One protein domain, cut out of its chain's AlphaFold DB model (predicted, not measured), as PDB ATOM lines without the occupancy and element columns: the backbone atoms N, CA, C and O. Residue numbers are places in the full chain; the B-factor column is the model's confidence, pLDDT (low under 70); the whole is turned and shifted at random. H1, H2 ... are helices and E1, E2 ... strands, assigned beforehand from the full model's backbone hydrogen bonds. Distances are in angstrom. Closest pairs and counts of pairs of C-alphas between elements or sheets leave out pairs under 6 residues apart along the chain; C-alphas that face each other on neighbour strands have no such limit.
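What this domain is: This is residues 9 to 72 of the 72 residues of an uncharacterized protein of Moorella thermoacetica (UniProt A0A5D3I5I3). A small two-stranded hairpin, E1 and E2, lies near the middle of a short rod, with three short helices toward one end and loops toward the other. H1 runs outward from near E1, H2 makes the far end, and the chain returns by residues 25 to 29 to H3, again near E1, in a loose out-and-back arc; residues 61 to 72, without a named element, fold back on themselves toward the other end. The printed part has 64 residues, with three named helices and two named strands in the order H1, H2, H3, E1, E2; the sheet's order is E1 - E2, antiparallel, and the class is mixed, helices and strands. It is only just compact, close to loose, with a radius of gyration of the C-alphas of 12.6 A, and spans 38 by 19 by 19 A.

Where its parts are: Begin with strand E1, residues 48 to 52: find C-alpha 48 at (126.249, 244.365, 101.891), from which it runs 12.6 A to C-alpha 52. Strand E2, residues 57 to 60, runs 9.9 A and ends at C-alpha 60 at (127.967, 249.464, 104.890). Helix H1, residues 9 to 15, starts at C-alpha 9 at (139.138, 246.491, 102.908) and is 10.0 A long. Helix H3, residues 30 to 37, measures 10.5 A, and helix H2, residues 17 to 24, measures 11.8 A.

How they stand to each other: Look first at the hairpin of E1 and E2, antiparallel at 142 degrees, where N 52 and O 57 are 2.8 A apart and N 50 and O 59 are 3.0 A apart, within hydrogen-bond range. Residues 41 to 42 also pair with residues 48 to 49 of E1, antiparallel. The closest C-alphas of H1 and E1 are those of Trp 9 and Lys 52, 5.6 A apart; those of H3 and E1 are Ala 35 and Tyr 51, 6.0 A. H1 and H3 only just touch, with 3 pairs of C-alphas within 8 A, the closest being Val 10 and His 32 at 6.5 A; their lines are only just about perpendicular, at 70.1 degrees. H1 and H2 are close but not clearly touching, with the C-alphas of Ala 13 and Ala 19 closest at 6.2 A. H2 is apart from H3, E1 and E2. In H1 and H3 every O i to N i+4 pair is within hydrogen-bond range; in H2 it is 3 of 4.

The domain as a whole: The two C-alphas farthest apart are those of Glu 24 and Cys 45, at 38.7 A. The printed part has no cut, and no link between named elements is long. Residues 66 to 67 pair with residues 70 to 71, antiparallel, just before the chain's last residue, Ile 72. The mean pLDDT of the printed part is 73.2; look for values under 70 at residues 13 to 31, 33 and 38 to 40.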
ATOM      1  N   TRP A   9     138.490 245.638 101.909       75.44
ATOM      2  CA  TRP A   9     139.138 246.491 102.908       75.44
ATOM      3  C   TRP A   9     140.282 245.778 103.614       75.44
ATOM      4  O   TRP A   9     141.331 246.387 103.815       75.44
ATOM      5  N   VAL A  10     140.103 244.498 103.949       72.69
ATOM      6  CA  VAL A  10     141.176 243.665 104.512       72.69
ATOM      7  C   VAL A  10     142.268 243.463 103.468       72.69
ATOM      8  O   VAL A  10     143.430 243.733 103.746       72.69
ATOM      9  N   THR A  11     141.894 243.112 102.237       71.94
ATOM     10  CA  THR A  11     142.836 242.967 101.116       71.94
ATOM     11  C   THR A  11     143.636 244.254 100.909       71.94
ATOM     12  O   THR A  11     144.861 244.233 100.863       71.94
ATOM     13  N   ARG A  12     142.975 245.416 100.874       70.44
ATOM     14  CA  ARG A  12     143.660 246.706 100.729       70.44
ATOM     15  C   ARG A  12     144.566 247.047 101.915       70.44
ATOM     16  O   ARG A  12     145.619 247.639 101.699       70.44
ATOM     17  N   ALA A  13     144.178 246.698 103.140       67.25
ATOM     18  CA  ALA A  13     145.025 246.883 104.318       67.25
ATOM     19  C   ALA A  13     146.298 246.019 104.251       67.25
ATOM     20  O   ALA A  13     147.359 246.488 104.649       67.25
ATOM     21  N   MET A  14     146.203 244.815 103.673       64.06
ATOM     22  CA  MET A  14     147.325 243.881 103.490       64.06
ATOM     23  C   MET A  14     148.313 244.286 102.386       64.06
ATOM     24  O   MET A  14     149.452 243.842 102.418       64.06
ATOM     25  N   TYR A  15     147.907 245.107 101.411       62.84
ATOM     26  CA  TYR A  15     148.764 245.509 100.279       62.84
ATOM     27  C   TYR A  15     149.116 247.011 100.254       62.84
ATOM     28  O   TYR A  15     149.780 247.477  99.332       62.84
ATOM     29  N   GLY A  16     148.650 247.797 101.231       62.41
ATOM     30  CA  GLY A  16     148.947 249.232 101.341       62.41
ATOM     31  C   GLY A  16     150.228 249.535 102.135       62.41
ATOM     32  O   GLY A  16     150.811 248.637 102.724       62.41
ATOM     33  N   PRO A  17     150.646 250.810 102.259       53.19
ATOM     34  CA  PRO A  17     151.803 251.200 103.083       53.19
ATOM     35  C   PRO A  17     151.644 250.859 104.579       53.19
ATOM     36  O   PRO A  17     152.628 250.776 105.303       53.19
ATOM     37  N   VAL A  18     150.412 250.608 105.038       52.09
ATOM     38  CA  VAL A  18     150.108 250.102 106.390       52.09
ATOM     39  C   VAL A  18     150.476 248.619 106.545       52.09
ATOM     40  O   VAL A  18     150.698 248.166 107.661       52.09
ATOM     41  N   ALA A  19     150.607 247.867 105.447       50.41
ATOM     42  CA  ALA A  19     151.076 246.485 105.470       50.41
ATOM     43  C   ALA A  19     152.506 246.378 106.010       50.41
ATOM     44  O   ALA A  19     152.797 245.451 106.750       50.41
ATOM     45  N   VAL A  20     153.359 247.368 105.714       45.84
ATOM     46  CA  VAL A  20     154.738 247.432 106.226       45.84
ATOM     47  C   VAL A  20     154.743 247.552 107.752       45.84
ATOM     48  O   VAL A  20     155.485 246.846 108.422       45.84
ATOM     49  N   LEU A  21     153.841 248.369 108.308       44.88
ATOM     50  CA  LEU A  21     153.659 248.462 109.757       44.88
ATOM     51  C   LEU A  21     153.073 247.172 110.337       44.88
ATOM     52  O   LEU A  21     153.500 246.745 111.397       44.88
ATOM     53  N   LEU A  22     152.115 246.529 109.666       48.69
ATOM     54  CA  LEU A  22     151.496 245.292 110.158       48.69
ATOM     55  C   LEU A  22     152.463 244.092 110.156       48.69
ATOM     56  O   LEU A  22     152.341 243.240 111.038       48.69
ATOM     57  N   ASP A  23     153.416 244.041 109.219       42.78
ATOM     58  CA  ASP A  23     154.429 242.978 109.111       42.78
ATOM     59  C   ASP A  23     155.584 243.174 110.119       42.78
ATOM     60  O   ASP A  23     156.015 242.212 110.750       42.78
ATOM     61  N   GLU A  24     156.023 244.417 110.378       42.56
ATOM     62  CA  GLU A  24     157.092 244.710 111.357       42.56
ATOM     63  C   GLU A  24     156.684 244.486 112.825       42.56
ATOM     64  O   GLU A  24     157.531 244.126 113.642       42.56
ATOM     65  N   VAL A  25     155.402 244.650 113.185       45.09
ATOM     66  CA  VAL A  25     154.895 244.325 114.540       45.09
ATOM     67  C   VAL A  25     154.185 242.966 114.633       45.09
ATOM     68  O   VAL A  25     153.683 242.617 115.702       45.09
ATOM     69  N   GLY A  26     154.145 242.165 113.561       42.44
ATOM     70  CA  GLY A  26     153.498 240.843 113.580       42.44
ATOM     71  C   GLY A  26     151.997 240.903 113.892       42.44
ATOM     72  O   GLY A  26     151.432 239.991 114.500       42.44
ATOM     73  N   VAL A  27     151.330 241.989 113.497       48.47
ATOM     74  CA  VAL A  27     149.944 242.299 113.873       48.47
ATOM     75  C   VAL A  27     148.976 241.714 112.846       48.47
ATOM     76  O   VAL A  27     148.087 242.368 112.300       48.47
ATOM     77  N   TYR A  28     149.137 240.425 112.568       52.88
ATOM     78  CA  TYR A  28     148.080 239.649 111.940       52.88
ATOM     79  C   TYR A  28     147.075 239.274 113.031       52.88
ATOM     80  O   TYR A  28     147.119 238.174 113.583       52.88
ATOM     81  N   TYR A  29     146.189 240.203 113.401       63.03
ATOM     82  CA  TYR A  29     145.106 239.852 114.315       63.03
ATOM     83  C   TYR A  29     144.232 238.782 113.635       63.03
ATOM     84  O   TYR A  29     143.780 239.004 112.505       63.03
ATOM     85  N   PRO A  30     143.951 237.638 114.293       66.25
ATOM     86  CA  PRO A  30     143.081 236.574 113.767       66.25
ATOM     87  C   PRO A  30     141.717 237.081 113.271       66.25
ATOM     88  O   PRO A  30     141.059 236.464 112.438       66.25
ATOM     89  N   GLU A  31     141.305 238.242 113.767       66.00
ATOM     90  CA  GLU A  31     140.108 238.982 113.392       66.00
ATOM     91  C   GLU A  31     140.088 239.413 111.919       66.00
ATOM     92  O   GLU A  31     139.023 239.410 111.313       66.00
ATOM     93  N   HIS A  32     141.238 239.725 111.312       70.75
ATOM     94  CA  HIS A  32     141.323 240.091 109.892       70.75
ATOM     95  C   HIS A  32     141.175 238.877 108.980       70.75
ATOM     96  O   HIS A  32     140.486 238.943 107.965       70.75
ATOM     97  N   GLU A  33     141.783 237.753 109.359       69.00
ATOM     98  CA  GLU A  33     141.583 236.483 108.664       69.00
ATOM     99  C   GLU A  33     140.130 236.044 108.753       69.00
ATOM    100  O   GLU A  33     139.529 235.658 107.757       69.00
ATOM    101  N   ARG A  34     139.543 236.165 109.945       70.81
ATOM    102  CA  ARG A  34     138.125 235.922 110.163       70.81
ATOM    103  C   ARG A  34     137.291 236.864 109.287       70.81
ATOM    104  O   ARG A  34     136.422 236.418 108.560       70.81
ATOM    105  N   ALA A  35     137.584 238.154 109.267       71.50
ATOM    106  CA  ALA A  35     136.874 239.119 108.430       71.50
ATOM    107  C   ALA A  35     136.995 238.871 106.914       71.50
ATOM    108  O   ALA A  35     136.170 239.380 106.157       71.50
ATOM    109  N   ASP A  36     138.020 238.142 106.469       72.75
ATOM    110  CA  ASP A  36     138.196 237.740 105.071       72.75
ATOM    111  C   ASP A  36     137.652 236.325 104.782       72.75
ATOM    112  O   ASP A  36     137.262 236.016 103.659       72.75
ATOM    113  N   GLN A  37     137.545 235.455 105.790       71.94
ATOM    114  CA  GLN A  37     136.892 234.145 105.676       71.94
ATOM    115  C   GLN A  37     135.368 234.224 105.796       71.94
ATOM    116  O   GLN A  37     134.657 233.451 105.154       71.94
ATOM    117  N   TYR A  38     134.861 235.131 106.630       67.38
ATOM    118  CA  TYR A  38     133.436 235.302 106.867       67.38
ATOM    119  C   TYR A  38     132.905 236.405 105.941       67.38
ATOM    120  O   TYR A  38     133.416 237.523 105.965       67.38
ATOM    121  N   PRO A  39     131.909 236.100 105.092       63.69
ATOM    122  CA  PRO A  39     131.418 237.021 104.082       63.69
ATOM    123  C   PRO A  39     130.592 238.156 104.699       63.69
ATOM    124  O   PRO A  39     130.171 238.106 105.852       63.69
ATOM    125  N   THR A  40     130.361 239.169 103.872       69.44
ATOM    126  CA  THR A  40     129.565 240.379 104.106       69.44
ATOM    127  C   THR A  40     128.352 240.212 105.025       69.44
ATOM    128  O   THR A  40     127.477 239.384 104.764       69.44
ATOM    129  N   GLU A  41     128.219 241.079 106.033       82.25
ATOM    130  CA  GLU A  41     126.957 241.233 106.767       82.25
ATOM    131  C   GLU A  41     125.922 242.014 105.938       82.25
ATOM    132  O   GLU A  41     126.268 242.883 105.134       82.25
ATOM    133  N   LYS A  42     124.627 241.758 106.162       85.88
ATOM    134  CA  LYS A  42     123.559 242.599 105.603       85.88
ATOM    135  C   LYS A  42     123.251 243.775 106.527       85.88
ATOM    136  O   LYS A  42     122.838 243.604 107.674       85.88
ATOM    137  N   CYS A  43     123.397 244.981 105.991       88.75
ATOM    138  CA  CYS A  43     122.935 246.208 106.627       88.75
ATOM    139  C   CYS A  43     121.398 246.268 106.677       88.75
ATOM    140  O   CYS A  43     120.723 245.699 105.818       88.75
ATOM    141  N   ILE A  44     120.839 247.063 107.600       88.69
ATOM    142  CA  ILE A  44     119.393 247.362 107.647       88.69
ATOM    143  C   ILE A  44     118.843 247.953 106.345       88.69
ATOM    144  O   ILE A  44     117.660 247.827 106.060       88.69
ATOM    145  N   CYS A  45     119.691 248.587 105.531       89.00
ATOM    146  CA  CYS A  45     119.289 249.116 104.230       89.00
ATOM    147  C   CYS A  45     119.318 248.057 103.108       89.00
ATOM    148  O   CYS A  45     119.290 248.424 101.936       89.00
ATOM    149  N   GLY A  46     119.487 246.773 103.441       87.75
ATOM    150  CA  GLY A  46     119.505 245.644 102.505       87.75
ATOM    151  C   GLY A  46     120.804 245.456 101.713       87.75
ATOM    152  O   GLY A  46     120.938 244.458 101.009       87.75
ATOM    153  N   ARG A  47     121.764 246.381 101.832       88.56
ATOM    154  CA  ARG A  47     123.072 246.317 101.158       88.56
ATOM    155  C   ARG A  47     124.092 245.530 101.973       88.56
ATOM    156  O   ARG A  47     123.993 245.451 103.198       88.56
ATOM    157  N   GLU A  48     125.093 245.008 101.277       87.62
ATOM    158  CA  GLU A  48     126.249 244.365 101.891       87.62
ATOM    159  C   GLU A  48     127.110 245.371 102.657       87.62
ATOM    160  O   GLU A  48     127.317 246.519 102.242       87.62
ATOM    161  N   ALA A  49     127.617 244.909 103.790       87.69
ATOM    162  CA  ALA A  49     128.601 245.578 104.606       87.69
ATOM    163  C   ALA A  49     129.863 244.727 104.676       87.69
ATOM    164  O   ALA A  49     129.802 243.500 104.694       87.69
ATOM    165  N   TYR A  50     131.006 245.398 104.759       86.50
ATOM    166  CA  TYR A  50     132.316 244.765 104.791       86.50
ATOM    167  C   TYR A  50     133.049 245.187 106.059       86.50
ATOM    168  O   TYR A  50     132.985 246.351 106.459       86.50
ATOM    169  N   TYR A  51     133.743 244.253 106.700       84.56
ATOM    170  CA  TYR A  51     134.538 244.564 107.879       84.56
ATOM    171  C   TYR A  51     135.707 245.465 107.487       84.56
ATOM    172  O   TYR A  51     136.471 245.140 106.578       84.56
ATOM    173  N   LYS A  52     135.841 246.602 108.162       82.50
ATOM    174  CA  LYS A  52     136.882 247.591 107.910       82.50
ATOM    175  C   LYS A  52     137.848 247.607 109.099       82.50
ATOM    176  O   LYS A  52     137.491 248.162 110.138       82.50
ATOM    177  N   PRO A  53     139.080 247.086 108.942       76.38
ATOM    178  CA  PRO A  53     140.082 247.032 110.010       76.38
ATOM    179  C   PRO A  53     140.306 248.359 110.737       76.38
ATOM    180  O   PRO A  53     140.329 248.404 111.958       76.38
ATOM    181  N   SER A  54     140.368 249.471 109.999       73.38
ATOM    182  CA  SER A  54     140.604 250.799 110.586       73.38
ATOM    183  C   SER A  54     139.470 251.299 111.493       73.38
ATOM    184  O   SER A  54     139.645 252.288 112.191       73.38
ATOM    185  N   VAL A  55     138.284 250.694 111.402       77.69
ATOM    186  CA  VAL A  55     137.111 250.999 112.237       77.69
ATOM    187  C   VAL A  55     136.901 249.901 113.285       77.69
ATOM    188  O   VAL A  55     136.183 250.111 114.255       77.69
ATOM    189  N   GLY A  56     137.505 248.726 113.088       78.56
ATOM    190  CA  GLY A  56     137.269 247.546 113.913       78.56
ATOM    191  C   GLY A  56     135.857 246.970 113.770       78.56
ATOM    192  O   GLY A  56     135.402 246.261 114.663       78.56
ATOM    193  N   SER A  57     135.123 247.291 112.694       85.38
ATOM    194  CA  SER A  57     133.723 246.872 112.539       85.38
ATOM    195  C   SER A  57     133.250 246.758 111.083       85.38
ATOM    196  O   SER A  57     133.926 247.199 110.153       85.38
ATOM    197  N   TRP A  58     132.066 246.168 110.881       86.81
ATOM    198  CA  TRP A  58     131.364 246.084 109.598       86.81
ATOM    199  C   TRP A  58     130.790 247.435 109.190       86.81
ATOM    200  O   TRP A  58     129.986 248.035 109.902       86.81
ATOM    201  N   VAL A  59     131.182 247.898 108.006       88.44
ATOM    202  CA  VAL A  59     130.770 249.181 107.443       88.44
ATOM    203  C   VAL A  59     130.003 248.939 106.151       88.44
ATOM    204  O   VAL A  59     130.482 248.281 105.225       88.44
ATOM    205  N   CYS A  60     128.794 249.485 106.086       90.12
ATOM    206  CA  CYS A  60     127.967 249.464 104.890       90.12
ATOM    207  C   CYS A  60     128.298 250.651 103.979       90.12
ATOM    208  O   CYS A  60     128.574 251.755 104.446       90.12
ATOM    209  N   SER A  61     128.138 250.474 102.667       87.75
ATOM    210  CA  SER A  61     128.232 251.570 101.686       87.75
ATOM    211  C   SER A  61     127.220 252.704 101.909       87.75
ATOM    212  O   SER A  61     127.380 253.787 101.360       87.75
ATOM    213  N   CYS A  62     126.172 252.484 102.713       86.81
ATOM    214  CA  CYS A  62     125.246 253.542 103.127       86.81
ATOM    215  C   CYS A  62     125.784 254.447 104.250       86.81
ATOM    216  O   CYS A  62     125.061 255.335 104.688       86.81
ATOM    217  N   GLY A  63     127.008 254.204 104.734       87.00
ATOM    218  CA  GLY A  63     127.643 254.954 105.819       87.00
ATOM    219  C   GLY A  63     127.400 254.378 107.214       87.00
ATOM    220  O   GLY A  63     128.048 254.813 108.158       87.00
ATOM    221  N   ARG A  64     126.514 253.381 107.347       90.38
ATOM    222  CA  ARG A  64     126.212 252.755 108.638       90.38
ATOM    223  C   ARG A  64     127.299 251.808 109.114       90.38
ATOM    224  O   ARG A  64     127.902 251.091 108.309       90.38
ATOM    225  N   VAL A  65     127.467 251.751 110.428       90.00
ATOM    226  CA  VAL A  65     128.467 250.927 111.108       90.00
ATOM    227  C   VAL A  65     127.770 249.938 112.039       90.00
ATOM    228  O   VAL A  65     126.799 250.269 112.719       90.00
ATOM    229  N   ARG A  66     128.250 248.695 112.058       89.25
ATOM    230  CA  ARG A  66     127.769 247.669 112.983       89.25
ATOM    231  C   ARG A  66     128.334 247.926 114.376       89.25
ATOM    232  O   ARG A  66     129.512 248.218 114.552       89.25
ATOM    233  N   THR A  67     127.499 247.784 115.383       86.31
ATOM    234  CA  THR A  67     127.875 247.822 116.797       86.31
ATOM    235  C   THR A  67     127.322 246.577 117.481       86.31
ATOM    236  O   THR A  67     126.487 245.869 116.909       86.31
ATOM    237  N   ASN A  68     127.719 246.339 118.731       82.94
ATOM    238  CA  ASN A  68     127.142 245.267 119.548       82.94
ATOM    239  C   ASN A  68     125.619 245.414 119.728       82.94
ATOM    240  O   ASN A  68     124.924 244.426 119.934       82.94
ATOM    241  N   SER A  69     125.101 246.641 119.617       85.88
ATOM    242  CA  SER A  69     123.686 246.976 119.806       85.88
ATOM    243  C   SER A  69     122.884 247.032 118.499       85.88
ATOM    244  O   SER A  69     121.669 247.198 118.544       85.88
ATOM    245  N   GLY A  70     123.527 246.904 117.333       87.00
ATOM    246  CA  GLY A  70     122.872 247.014 116.025       87.00
ATOM    247  C   GLY A  70     123.591 247.943 115.047       87.00
ATOM    248  O   GLY A  70     124.780 248.212 115.191       87.00
ATOM    249  N   TRP A  71     122.880 248.402 114.017       89.06
ATOM    250  CA  TRP A  71     123.411 249.325 113.005       89.06
ATOM    251  C   TRP A  71     123.142 250.776 113.401       89.06
ATOM    252  O   TRP A  71     121.993 251.107 113.698       89.06
ATOM    253  N   ILE A  72     124.173 251.622 113.343       88.50
ATOM    254  CA  ILE A  72     124.084 253.079 113.535       88.50
ATOM    255  C   ILE A  72     124.437 253.814 112.249       88.50
ATOM    256  O   ILE A  72     125.345 253.326 111.534       88.50
TER     257      ILE A  72